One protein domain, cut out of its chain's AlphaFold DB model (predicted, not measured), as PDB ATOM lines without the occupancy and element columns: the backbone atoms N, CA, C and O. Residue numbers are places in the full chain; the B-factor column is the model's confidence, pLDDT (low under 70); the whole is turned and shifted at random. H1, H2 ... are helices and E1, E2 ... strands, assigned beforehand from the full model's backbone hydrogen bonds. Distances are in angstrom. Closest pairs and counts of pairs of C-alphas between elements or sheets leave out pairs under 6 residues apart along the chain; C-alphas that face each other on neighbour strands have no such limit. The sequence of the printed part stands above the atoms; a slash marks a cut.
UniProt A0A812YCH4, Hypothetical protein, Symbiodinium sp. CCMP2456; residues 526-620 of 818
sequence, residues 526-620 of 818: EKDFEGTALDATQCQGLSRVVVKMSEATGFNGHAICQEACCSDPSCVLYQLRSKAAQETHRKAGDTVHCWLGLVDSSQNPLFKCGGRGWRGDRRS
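What this domain is: This is residues 526 to 620 of the 818 residues of the protein "Hypothetical protein" of Symbiodinium sp. CCMP2456 (UniProt A0A812YCH4). With little regular structure, this is a small, strongly twisted three-stranded sheet with H1 slantwise over one face, two layers, and long unnamed stretches at both ends. The 95 printed residues include E1 H1 E2 H2 E3 in chain order; the antiparallel sheet runs E1 E3 E2, and the class is mixed, with 35 residues in named elements. The whole is compact, radius of gyration of the C-alphas 13.6 A, spanning 40 by 32 by 19 A.

How they stand to each other: Inner strand E3, residues 591 to 598, is antiparallel to E1, residues 543 to 548, with N 545 and O 594 at 2.8 A, and to E2, residues 571 to 577, with N 575 and O 595 at 2.8 A, both within hydrogen-bond range. H1, residues 557 to 566, is on the sheet at a height of 7.0 A; its closest C-alphas to E3 are Cys 561 and Cys 594, 5.5 A. E1, H1 and E2 form a split strand-helix-strand unit, two same-way strands with E3 between, its crossover right-handed. H2, residues 578 to 581, only grazes the sheet with residues 580 to 581. In H1 every O i to N i+4 pair is within range; H2 is too short for one.

Where its parts are: E1 begins at C-alpha 543 (138.044, 158.816, 204.076); E3, 20.9 A long, ends at C-alpha 598 (141.063, 157.298, 210.451). H1 is 14.1 A long.

The domain as a whole: The printed part has no cut and no long link; residues 601 to 603 and 611 to 619 are under pLDDT 70.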
ATOM      1  N   GLU A 526     137.604 142.986 214.327       93.50
ATOM      2  CA  GLU A 526     136.259 142.883 214.893       93.50
ATOM      3  C   GLU A 526     135.191 143.479 213.957       93.50
ATOM      4  O   GLU A 526     135.477 144.298 213.084       93.50
ATOM      5  N   LYS A 527     133.925 143.070 214.127       92.19
ATOM      6  CA  LYS A 527     132.787 143.553 213.311       92.19
ATOM      7  C   LYS A 527     131.960 144.658 213.969       92.19
ATOM      8  O   LYS A 527     131.108 145.257 213.308       92.19
ATOM      9  N   ASP A 528     132.208 144.920 215.245       90.94
ATOM     10  CA  ASP A 528     131.525 145.924 216.051       90.94
ATOM     11  C   ASP A 528     132.522 147.017 216.455       90.94
ATOM     12  O   ASP A 528     133.646 146.722 216.847       90.94
ATOM     13  N   PHE A 529     132.107 148.284 216.406       90.25
ATOM     14  CA  PHE A 529     132.855 149.412 216.976       90.25
ATOM     15  C   PHE A 529     131.978 150.124 218.006       90.25
ATOM     16  O   PHE A 529     130.860 150.525 217.683       90.25
ATOM     17  N   GLU A 530     132.441 150.241 219.254       88.12
ATOM     18  CA  GLU A 530     131.665 150.803 220.381       88.12
ATOM     19  C   GLU A 530     130.255 150.171 220.544       88.12
ATOM     20  O   GLU A 530     129.290 150.823 220.944       88.12
ATOM     21  N   GLY A 531     130.109 148.884 220.198       86.44
ATOM     22  CA  GLY A 531     128.820 148.176 220.189       86.44
ATOM     23  C   GLY A 531     127.906 148.498 218.994       86.44
ATOM     24  O   GLY A 531     126.727 148.141 219.008       86.44
ATOM     25  N   THR A 532     128.425 149.171 217.964       87.19
ATOM     26  CA  THR A 532     127.760 149.386 216.673       87.19
ATOM     27  C   THR A 532     128.285 148.405 215.625       87.19
ATOM     28  O   THR A 532     129.430 148.520 215.193       87.19
ATOM     29  N   ALA A 533     127.411 147.521 215.141       89.12
ATOM     30  CA  ALA A 533     127.721 146.593 214.056       89.12
ATOM     31  C   ALA A 533     127.969 147.317 212.720       89.12
ATOM     32  O   ALA A 533     127.111 148.069 212.225       89.12
ATOM     33  N   LEU A 534     129.143 147.065 212.135       90.25
ATOM     34  CA  LEU A 534     129.663 147.720 210.929       90.25
ATOM     35  C   LEU A 534     129.119 147.128 209.617       90.25
ATOM     36  O   LEU A 534     129.278 147.737 208.561       90.25
ATOM     37  N   ASP A 535     128.446 145.978 209.676       85.81
ATOM     38  CA  ASP A 535     127.670 145.393 208.571       85.81
ATOM     39  C   ASP A 535     126.219 145.929 208.503       85.81
ATOM     40  O   ASP A 535     125.564 145.896 207.461       85.81
ATOM     41  N   ALA A 536     125.716 146.496 209.603       77.12
ATOM     42  CA  ALA A 536     124.373 147.065 209.692       77.12
ATOM     43  C   ALA A 536     124.339 148.601 209.574       77.12
ATOM     44  O   ALA A 536     123.291 149.167 209.235       77.12
ATOM     45  N   THR A 537     125.454 149.280 209.869       84.00
ATOM     46  CA  THR A 537     125.500 150.736 210.092       84.00
ATOM     47  C   THR A 537     126.617 151.396 209.292       84.00
ATOM     48  O   THR A 537     127.784 151.093 209.501       84.00
ATOM     49  N   GLN A 538     126.283 152.356 208.426       87.44
ATOM     50  CA  GLN A 538     127.291 153.196 207.770       87.44
ATOM     51  C   GLN A 538     127.805 154.271 208.739       87.44
ATOM     52  O   GLN A 538     127.008 155.057 209.259       87.44
ATOM     53  N   CYS A 539     129.119 154.349 208.930       89.62
ATOM     54  CA  CYS A 539     129.771 155.415 209.682       89.62
ATOM     55  C   CYS A 539     130.008 156.657 208.799       89.62
ATOM     56  O   CYS A 539     130.065 156.584 207.569       89.62
ATOM     57  N   GLN A 540     130.124 157.827 209.424       90.12
ATOM     58  CA  GLN A 540     130.370 159.114 208.754       90.12
ATOM     59  C   GLN A 540     131.761 159.638 209.101       90.12
ATOM     60  O   GLN A 540     132.280 159.278 210.145       90.12
ATOM     61  N   GLY A 541     132.357 160.484 208.255       89.56
ATOM     62  CA  GLY A 541     133.744 160.948 208.427       89.56
ATOM     63  C   GLY A 541     134.811 159.966 207.926       89.56
ATOM     64  O   GLY A 541     135.995 160.225 208.088       89.56
ATOM     65  N   LEU A 542     134.406 158.860 207.289       93.62
ATOM     66  CA  LEU A 542     135.328 157.916 206.655       93.62
ATOM     67  C   LEU A 542     135.965 158.525 205.392       93.62
ATOM     68  O   LEU A 542     135.244 158.997 204.505       93.62
ATOM     69  N   SER A 543     137.291 158.448 205.280       93.88
ATOM     70  CA  SER A 543     138.044 158.816 204.076       93.88
ATOM     71  C   SER A 543     137.810 157.786 202.967       93.88
ATOM     72  O   SER A 543     137.842 156.586 203.223       93.88
ATOM     73  N   ARG A 544     137.547 158.210 201.724       95.25
ATOM     74  CA  ARG A 544     137.285 157.277 200.613       95.25
ATOM     75  C   ARG A 544     138.551 157.028 199.796       95.25
ATOM     76  O   ARG A 544     138.889 157.830 198.932       95.25
ATOM     77  N   VAL A 545     139.148 155.857 199.987       94.69
ATOM     78  CA  VAL A 545     140.241 155.332 199.164       94.69
ATOM     79  C   VAL A 545     139.674 154.522 197.991       94.69
ATOM     80  O   VAL A 545     138.633 153.861 198.097       94.69
ATOM     81  N   VAL A 546     140.344 154.588 196.840       95.56
ATOM     82  CA  VAL A 546     140.008 153.804 195.644       95.56
ATOM     83  C   VAL A 546     141.210 152.949 195.270       95.56
ATOM     84  O   VAL A 546     142.105 153.405 194.565       95.56
ATOM     85  N   VAL A 547     141.221 151.704 195.743       93.56
ATOM     86  CA  VAL A 547     142.257 150.730 195.387       93.56
ATOM     87  C   VAL A 547     141.996 150.259 193.958       93.56
ATOM     88  O   VAL A 547     140.860 149.918 193.616       93.56
ATOM     89  N   LYS A 548     143.028 150.246 193.113       93.00
ATOM     90  CA  LYS A 548     142.966 149.737 191.739       93.00
ATOM     91  C   LYS A 548     143.836 148.492 191.639       93.00
ATOM     92  O   LYS A 548     145.018 148.550 191.954       93.00
ATOM     93  N   MET A 549     143.263 147.392 191.165       90.38
ATOM     94  CA  MET A 549     143.987 146.131 191.035       90.38
ATOM     95  C   MET A 549     145.034 146.232 189.921       90.38
ATOM     96  O   MET A 549     144.690 146.525 188.772       90.38
ATOM     97  N   SER A 550     146.301 145.981 190.247       81.50
ATOM     98  CA  SER A 550     147.397 145.842 189.279       81.50
ATOM     99  C   SER A 550     147.282 144.526 188.506       81.50
ATOM    100  O   SER A 550     147.272 144.525 187.277       81.50
ATOM    101  N   GLU A 551     147.101 143.422 189.230       85.19
ATOM    102  CA  GLU A 551     146.955 142.063 188.703       85.19
ATOM    103  C   GLU A 551     145.610 141.428 189.116       85.19
ATOM    104  O   GLU A 551     144.809 142.023 189.840       85.19
ATOM    105  N   ALA A 552     145.308 140.226 188.616       75.69
ATOM    106  CA  ALA A 552     144.083 139.505 188.964       75.69
ATOM    107  C   ALA A 552     144.283 138.668 190.241       75.69
ATOM    108  O   ALA A 552     144.976 137.653 190.219       75.69
ATOM    109  N   THR A 553     143.660 139.075 191.348       76.50
ATOM    110  CA  THR A 553     143.845 138.455 192.670       76.50
ATOM    111  C   THR A 553     142.666 137.576 193.083       76.50
ATOM    112  O   THR A 553     141.511 137.903 192.804       76.50
ATOM    113  N   GLY A 554     142.936 136.529 193.870       82.00
ATOM    114  CA  GLY A 554     141.902 135.761 194.583       82.00
ATOM    115  C   GLY A 554     141.332 136.454 195.832       82.00
ATOM    116  O   GLY A 554     140.475 135.884 196.507       82.00
ATOM    117  N   PHE A 555     141.817 137.654 196.166       86.06
ATOM    118  CA  PHE A 555     141.370 138.415 197.329       86.06
ATOM    119  C   PHE A 555     139.942 138.947 197.161       86.06
ATOM    120  O   PHE A 555     139.511 139.356 196.080       86.06
ATOM    121  N   ASN A 556     139.205 138.939 198.270       91.56
ATOM    122  CA  ASN A 556     137.874 139.524 198.372       91.56
ATOM    123  C   ASN A 556     137.968 141.017 198.741       91.56
ATOM    124  O   ASN A 556     139.043 141.534 199.049       91.56
ATOM    125  N   GLY A 557     136.837 141.731 198.735       92.75
ATOM    126  CA  GLY A 557     136.843 143.158 199.073       92.75
ATOM    127  C   GLY A 557     137.234 143.466 200.525       92.75
ATOM    128  O   GLY A 557     137.684 144.577 200.788       92.75
ATOM    129  N   HIS A 558     137.093 142.511 201.455       94.06
ATOM    130  CA  HIS A 558     137.560 142.687 202.833       94.06
ATOM    131  C   HIS A 558     139.083 142.754 202.888       94.06
ATOM    132  O   HIS A 558     139.597 143.772 203.330       94.06
ATOM    133  N   ALA A 559     139.784 141.743 202.366       91.38
ATOM    134  CA  ALA A 559     141.245 141.688 202.375       91.38
ATOM    135  C   ALA A 559     141.866 142.951 201.752       91.38
ATOM    136  O   ALA A 559     142.719 143.579 202.365       91.38
ATOM    137  N   ILE A 560     141.338 143.398 200.608       93.25
ATOM    138  CA  ILE A 560     141.817 144.598 199.899       93.25
ATOM    139  C   ILE A 560     141.602 145.887 200.720       93.25
ATOM    140  O   ILE A 560     142.432 146.793 200.683       93.25
ATOM    141  N   CYS A 561     140.501 145.996 201.476       95.12
ATOM    142  CA  CYS A 561     140.260 147.154 202.345       95.12
ATOM    143  C   CYS A 561     140.916 147.040 203.733       95.12
ATOM    144  O   CYS A 561     141.127 148.069 204.371       95.12
ATOM    145  N   GLN A 562     141.255 145.828 204.183       93.44
ATOM    146  CA  GLN A 562     142.119 145.591 205.338       93.44
ATOM    147  C   GLN A 562     143.537 146.041 204.990       93.44
ATOM    148  O   GLN A 562     144.032 146.959 205.625       93.44
ATOM    149  N   GLU A 563     144.129 145.501 203.923       88.62
ATOM    150  CA  GLU A 563     145.451 145.862 203.394       88.62
ATOM    151  C   GLU A 563     145.599 147.384 203.218       88.62
ATOM    152  O   GLU A 563     146.481 147.989 203.824       88.62
ATOM    153  N   ALA A 564     144.652 148.036 202.530       90.12
ATOM    154  CA  ALA A 564     144.652 149.493 202.352       90.12
ATOM    155  C   ALA A 564     144.477 150.304 203.657       90.12
ATOM    156  O   ALA A 564     144.867 151.468 203.702       90.12
ATOM    157  N   CYS A 565     143.894 149.722 204.710       91.50
ATOM    158  CA  CYS A 565     143.867 150.313 206.053       91.50
ATOM    159  C   CYS A 565     145.159 150.013 206.831       91.50
ATOM    160  O   CYS A 565     145.574 150.791 207.679       91.50
ATOM    161  N   CYS A 566     145.840 148.909 206.541       85.31
ATOM    162  CA  CYS A 566     147.084 148.538 207.204       85.31
ATOM    163  C   CYS A 566     148.255 149.411 206.747       85.31
ATOM    164  O   CYS A 566     149.029 149.841 207.603       85.31
ATOM    165  N   SER A 567     148.302 149.768 205.455       80.56
ATOM    166  CA  SER A 567     149.249 150.740 204.886       80.56
ATOM    167  C   SER A 567     149.141 152.150 205.486       80.56
ATOM    168  O   SER A 567     150.112 152.898 205.450       80.56
ATOM    169  N   ASP A 568     147.982 152.529 206.037       80.50
ATOM    170  CA  ASP A 568     147.780 153.808 206.724       80.50
ATOM    171  C   ASP A 568     147.880 153.603 208.251       80.50
ATOM    172  O   ASP A 568     146.988 152.993 208.847       80.50
ATOM    173  N   PRO A 569     148.921 154.110 208.940       73.19
ATOM    174  CA  PRO A 569     149.094 153.890 210.378       73.19
ATOM    175  C   PRO A 569     148.020 154.575 211.243       73.19
ATOM    176  O   PRO A 569     147.876 154.203 212.413       73.19
ATOM    177  N   SER A 570     147.278 155.545 210.691       82.56
ATOM    178  CA  SER A 570     146.148 156.232 211.332       82.56
ATOM    179  C   SER A 570     144.806 155.527 211.103       82.56
ATOM    180  O   SER A 570     143.822 155.839 211.775       82.56
ATOM    181  N   CYS A 571     144.733 154.562 210.185       91.75
ATOM    182  CA  CYS A 571     143.507 153.821 209.937       91.75
ATOM    183  C   CYS A 571     143.292 152.725 210.995       91.75
ATOM    184  O   CYS A 571     144.175 151.907 211.274       91.75
ATOM    185  N   VAL A 572     142.090 152.711 211.579       92.75
ATOM    186  CA  VAL A 572     141.651 151.726 212.588       92.75
ATOM    187  C   VAL A 572     140.378 150.985 212.176       92.75
ATOM    188  O   VAL A 572     139.939 150.075 212.866       92.75
ATOM    189  N   LEU A 573     139.736 151.381 211.079       95.44
ATOM    190  CA  LEU A 573     138.449 150.840 210.648       95.44
ATOM    191  C   LEU A 573     138.326 150.931 209.129       95.44
ATOM    192  O   LEU A 573     138.804 151.884 208.523       95.44
ATOM    193  N   TYR A 574     137.619 149.999 208.501       96.88
ATOM    194  CA  TYR A 574     137.179 150.145 207.113       96.88
ATOM    195  C   TYR A 574     135.710 149.753 206.960       96.88
ATOM    196  O   TYR A 574     135.189 148.883 207.660       96.88
ATOM    197  N   GLN A 575     135.051 150.360 205.978       95.31
ATOM    198  CA  GLN A 575     133.789 149.885 205.425       95.31
ATOM    199  C   GLN A 575     133.859 149.848 203.900       95.31
ATOM    200  O   GLN A 575     134.515 150.667 203.261       95.31
ATOM    201  N   LEU A 576     133.128 148.922 203.298       95.69
ATOM    202  CA  LEU A 576     132.920 148.836 201.861       95.69
ATOM    203  C   LEU A 576     131.504 148.351 201.564       95.69
ATOM    204  O   LEU A 576     130.756 147.948 202.457       95.69
ATOM    205  N   ARG A 577     131.096 148.394 200.295       92.56
ATOM    206  CA  ARG A 577     129.760 147.916 199.924       92.56
ATOM    207  C   ARG A 577     129.702 146.389 199.959       92.56
ATOM    208  O   ARG A 577     130.570 145.756 199.369       92.56
ATOM    209  N   SER A 578     128.641 145.805 200.520       91.06
ATOM    210  CA  SER A 578     128.469 144.340 200.651       91.06
ATOM    211  C   SER A 578     128.693 143.574 199.336       91.06
ATOM    212  O   SER A 578     129.371 142.552 199.289       91.06
ATOM    213  N   LYS A 579     128.214 144.123 198.207       90.38
ATOM    214  CA  LYS A 579     128.463 143.542 196.875       90.38
ATOM    215  C   LYS A 579     129.963 143.471 196.532       90.38
ATOM    216  O   LYS A 579     130.393 142.507 195.915       90.38
ATOM    217  N   ALA A 580     130.743 144.484 196.905       90.19
ATOM    218  CA  ALA A 580     132.183 144.520 196.663       90.19
ATOM    219  C   ALA A 580     132.963 143.636 197.655       90.19
ATOM    220  O   ALA A 580     133.987 143.070 197.274       90.19
ATOM    221  N   ALA A 581     132.465 143.476 198.885       90.81
ATOM    222  CA  ALA A 581     133.015 142.559 199.883       90.81
ATOM    223  C   ALA A 581     132.972 141.098 199.418       90.81
ATOM    224  O   ALA A 581     133.985 140.403 199.474       90.81
ATOM    225  N   GLN A 582     131.829 140.665 198.884       89.19
ATOM    226  CA  GLN A 582     131.555 139.272 198.498       89.19
ATOM    227  C   GLN A 582     132.135 138.863 197.126       89.19
ATOM    228  O   GLN A 582     131.968 137.727 196.691       89.19
ATOM    229  N   GLU A 583     132.806 139.775 196.420       89.19
ATOM    230  CA  GLU A 583     133.318 139.575 195.059       89.19
ATOM    231  C   GLU A 583     134.810 139.183 195.100       89.19
ATOM    232  O   GLU A 583     135.682 140.019 195.329       89.19
ATOM    233  N   THR A 584     135.078 137.884 194.905       85.38
ATOM    234  CA  THR A 584     136.367 137.182 195.128       85.38
ATOM    235  C   THR A 584     137.261 137.036 193.890       85.38
ATOM    236  O   THR A 584     138.313 136.403 193.949       85.38
ATOM    237  N   HIS A 585     136.815 137.523 192.732       84.69
ATOM    238  CA  HIS A 585     137.461 137.277 191.437       84.69
ATOM    239  C   HIS A 585     137.659 138.584 190.676       84.69
ATOM    240  O   HIS A 585     137.036 138.823 189.639       84.69
ATOM    241  N   ARG A 586     138.513 139.443 191.236       88.00
ATOM    242  CA  ARG A 586     138.862 140.742 190.655       88.00
ATOM    243  C   ARG A 586     139.953 140.589 189.603       88.00
ATOM    244  O   ARG A 586     140.859 139.769 189.739       88.00
ATOM    245  N   LYS A 587     139.850 141.376 188.541       90.94
ATOM    246  CA  LYS A 587     140.788 141.411 187.419       90.94
ATOM    247  C   LYS A 587     141.703 142.625 187.527       90.94
ATOM    248  O   LYS A 587     141.329 143.637 188.113       90.94
ATOM    249  N   ALA A 588     142.857 142.546 186.869       89.56
ATOM    250  CA  ALA A 588     143.693 143.710 186.595       89.56
ATOM    251  C   ALA A 588     142.844 144.857 186.007       89.56
ATOM    252  O   ALA A 588     142.102 144.658 185.043       89.56
ATOM    253  N   GLY A 589     142.940 146.045 186.601       89.31
ATOM    254  CA  GLY A 589     142.158 147.227 186.240       89.31
ATOM    255  C   GLY A 589     140.825 147.409 186.981       89.31
ATOM    256  O   GLY A 589     140.289 148.519 186.930       89.31
ATOM    257  N   ASP A 590     140.311 146.401 187.697       92.25
ATOM    258  CA  ASP A 590     139.144 146.577 188.576       92.25
ATOM    259  C   ASP A 590     139.461 147.560 189.717       92.25
ATOM    260  O   ASP A 590     140.618 147.758 190.093       92.25
ATOM    261  N   THR A 591     138.426 148.171 190.303       93.81
ATOM    262  CA  THR A 591     138.580 149.078 191.451       93.81
ATOM    263  C   THR A 591     137.705 148.669 192.629       93.81
ATOM    264  O   THR A 591     136.548 148.279 192.465       93.81
ATOM    265  N   VAL A 592     138.260 148.798 193.832       95.00
ATOM    266  CA  VAL A 592     137.561 148.636 195.109       95.00
ATOM    267  C   VAL A 592     137.438 150.008 195.758       95.00
ATOM    268  O   VAL A 592     138.354 150.827 195.715       95.00
ATOM    269  N   HIS A 593     136.273 150.299 196.329       95.25
ATOM    270  CA  HIS A 593     136.060 151.515 197.106       95.25
ATOM    271  C   HIS A 593     136.048 151.146 198.583       95.25
ATOM    272  O   HIS A 593     135.125 150.467 199.039       95.25
ATOM    273  N   CYS A 594     137.072 151.604 199.294       97.00
ATOM    274  CA  CYS A 594     137.233 151.432 200.727       97.00
ATOM    275  C   CYS A 594     136.951 152.776 201.404       97.00
ATOM    276  O   CYS A 594     137.403 153.825 200.947       97.00
ATOM    277  N   TRP A 595     136.180 152.754 202.481       96.81
ATOM    278  CA  TRP A 595     135.898 153.911 203.318       96.81
ATOM    279  C   TRP A 595     136.600 153.700 204.655       96.81
ATOM    280  O   TRP A 595     136.130 152.930 205.489       96.81
ATOM    281  N   LEU A 596     137.752 154.342 204.816       96.69
ATOM    282  CA  LEU A 596     138.670 154.176 205.933       96.69
ATOM    283  C   LEU A 596     138.302 155.109 207.091       96.69
ATOM    284  O   LEU A 596     138.150 156.320 206.919       96.69
ATOM    285  N   GLY A 597     138.147 154.535 208.276       95.50
ATOM    286  CA  GLY A 597     138.002 155.238 209.539       95.50
ATOM    287  C   GLY A 597     139.375 155.536 210.112       95.50
ATOM    288  O   GLY A 597     140.014 154.660 210.694       95.50
ATOM    289  N   LEU A 598     139.806 156.780 209.925       91.88
ATOM    290  CA  LEU A 598     141.063 157.298 210.451       91.88
ATOM    291  C   LEU A 598     140.863 157.854 211.865       91.88
ATOM    292  O   LEU A 598     139.787 158.367 212.195       91.88
ATOM    293  N   VAL A 599     141.904 157.788 212.685       85.19
ATOM    294  CA  VAL A 599     142.002 158.554 213.932       85.19
ATOM    295  C   VAL A 599     142.856 159.808 213.746       85.19
ATOM    296  O   VAL A 599     143.647 159.900 212.810       85.19
ATOM    297  N   ASP A 600     142.711 160.774 214.651       76.06
ATOM    298  CA  ASP A 600     143.731 161.803 214.841       76.06
ATOM    299  C   ASP A 600     144.948 161.247 215.610       76.06
ATOM    300  O   ASP A 600     144.973 160.106 216.075       76.06
ATOM    301  N   SER A 601     145.974 162.081 215.786       62.72
ATOM    302  CA  SER A 601     147.179 161.756 216.562       62.72
ATOM    303  C   SER A 601     146.955 161.634 218.081       62.72
ATOM    304  O   SER A 601     147.922 161.511 218.832       62.72
ATOM    305  N   SER A 602     145.706 161.715 218.543       60.09
ATOM    306  CA  SER A 602     145.266 161.433 219.912       60.09
ATOM    307  C   SER A 602     144.360 160.187 219.974       60.09
ATOM    308  O   SER A 602     143.596 160.038 220.926       60.09
ATOM    309  N   GLN A 603     144.386 159.343 218.932       68.75
ATOM    310  CA  GLN A 603     143.473 158.216 218.693       68.75
ATOM    311  C   GLN A 603     141.966 158.544 218.753       68.75
ATOM    312  O   GLN A 603     141.140 157.628 218.770       68.75
ATOM    313  N   ASN A 604     141.556 159.819 218.701       79.31
ATOM    314  CA  ASN A 604     140.138 160.135 218.567       79.31
ATOM    315  C   ASN A 604     139.682 159.736 217.157       79.31
ATOM    316  O   ASN A 604     140.308 160.152 216.177       79.31
ATOM    317  N   PRO A 605     138.573 158.995 216.999       86.56
ATOM    318  CA  PRO A 605     138.052 158.685 215.678       86.56
ATOM    319  C   PRO A 605     137.596 159.974 214.976       86.56
ATOM    320  O   PRO A 605     136.701 160.682 215.446       86.56
ATOM    321  N   LEU A 606     138.175 160.252 213.803       89.56
ATOM    322  CA  LEU A 606     137.714 161.319 212.900       89.56
ATOM    323  C   LEU A 606     136.357 160.967 212.261       89.56
ATOM    324  O   LEU A 606     135.670 161.816 211.685       89.56
ATOM    325  N   PHE A 607     135.949 159.706 212.408       92.75
ATOM    326  CA  PHE A 607     134.667 159.157 212.011       92.75
ATOM    327  C   PHE A 607     133.696 159.000 213.191       92.75
ATOM    328  O   PHE A 607     134.066 159.077 214.358       92.75
ATOM    329  N   LYS A 608     132.418 158.751 212.889       91.00
ATOM    330  CA  LYS A 608     131.388 158.399 213.877       91.00
ATOM    331  C   LYS A 608     130.532 157.248 213.377       91.00
ATOM    332  O   LYS A 608     129.913 157.348 212.315       91.00
ATOM    333  N   CYS A 609     130.481 156.181 214.166       86.06
ATOM    334  CA  CYS A 609     129.589 155.044 213.984       86.06
ATOM    335  C   CYS A 609     128.425 155.136 214.984       86.06
ATOM    336  O   CYS A 609     128.591 155.610 216.105       86.06
ATOM    337  N   GLY A 610     127.234 154.688 214.583       74.75
ATOM    338  CA  GLY A 610     126.074 154.612 215.475       74.75
ATOM    339  C   GLY A 610     125.366 155.949 215.752       74.75
ATOM    340  O   GLY A 610     125.724 157.013 215.246       74.75
ATOM    341  N   GLY A 611     124.280 155.877 216.529       66.19
ATOM    342  CA  GLY A 611     123.465 157.030 216.939       66.19
ATOM    343  C   GLY A 611     121.968 156.896 216.625       66.19
ATOM    344  O   GLY A 611     121.564 156.431 215.555       66.19
ATOM    345  N   ARG A 612     121.114 157.338 217.563       48.56
ATOM    346  CA  ARG A 612     119.641 157.304 217.446       48.56
ATOM    347  C   ARG A 612     119.134 158.332 216.420       48.56
ATOM    348  O   ARG A 612     118.689 159.415 216.777       48.56
ATOM    349  N   GLY A 613     119.190 157.964 215.140       52.84
ATOM    350  CA  GLY A 613     118.650 158.747 214.020       52.84
ATOM    351  C   GLY A 613     118.998 158.190 212.635       52.84
ATOM    352  O   GLY A 613     118.218 158.338 211.694       52.84
ATOM    353  N   TRP A 614     120.128 157.488 212.507       53.12
ATOM    354  CA  TRP A 614     120.687 157.079 211.217       53.12
ATOM    355  C   TRP A 614     119.979 155.876 210.578       53.12
ATOM    356  O   TRP A 614     120.477 154.751 210.569       53.12
ATOM    357  N   ARG A 615     118.819 156.120 209.957       52.44
ATOM    358  CA  ARG A 615     118.206 155.194 208.986       52.44
ATOM    359  C   ARG A 615     118.889 155.297 207.616       52.44
ATOM    360  O   ARG A 615     118.245 155.629 206.623       52.44
ATOM    361  N   GLY A 616     120.188 155.003 207.568       54.41
ATOM    362  CA  GLY A 616     120.830 154.605 206.313       54.41
ATOM    363  C   GLY A 616     120.202 153.310 205.781       54.41
ATOM    364  O   GLY A 616     119.569 152.566 206.540       54.41
ATOM    365  N   ASP A 617     120.350 153.030 204.486       58.03
ATOM    366  CA  ASP A 617     119.829 151.786 203.909       58.03
ATOM    367  C   ASP A 617     120.633 150.579 204.429       58.03
ATOM    368  O   ASP A 617     121.787 150.365 204.044       58.03
ATOM    369  N   ARG A 618     120.009 149.806 205.330       54.50
ATOM    370  CA  ARG A 618     120.579 148.713 206.153       54.50
ATOM    371  C   ARG A 618     121.003 147.458 205.361       54.50
ATOM    372  O   ARG A 618     120.874 146.344 205.859       54.50
ATOM    373  N   ARG A 619     121.361 147.594 204.085       57.25
ATOM    374  CA  ARG A 619     121.431 146.477 203.120       57.25
ATOM    375  C   ARG A 619     122.649 146.505 202.199       57.25
ATOM    376  O   ARG A 619     122.618 145.882 201.141       57.25
ATOM    377  N   SER A 620     123.673 147.296 202.517       78.69
ATOM    378  CA  SER A 620     124.738 147.547 201.539       78.69
ATOM    379  C   SER A 620     126.113 147.889 202.100       78.69
ATOM    380  O   SER A 620     126.937 148.347 201.316       78.69
TER     381      SER A 620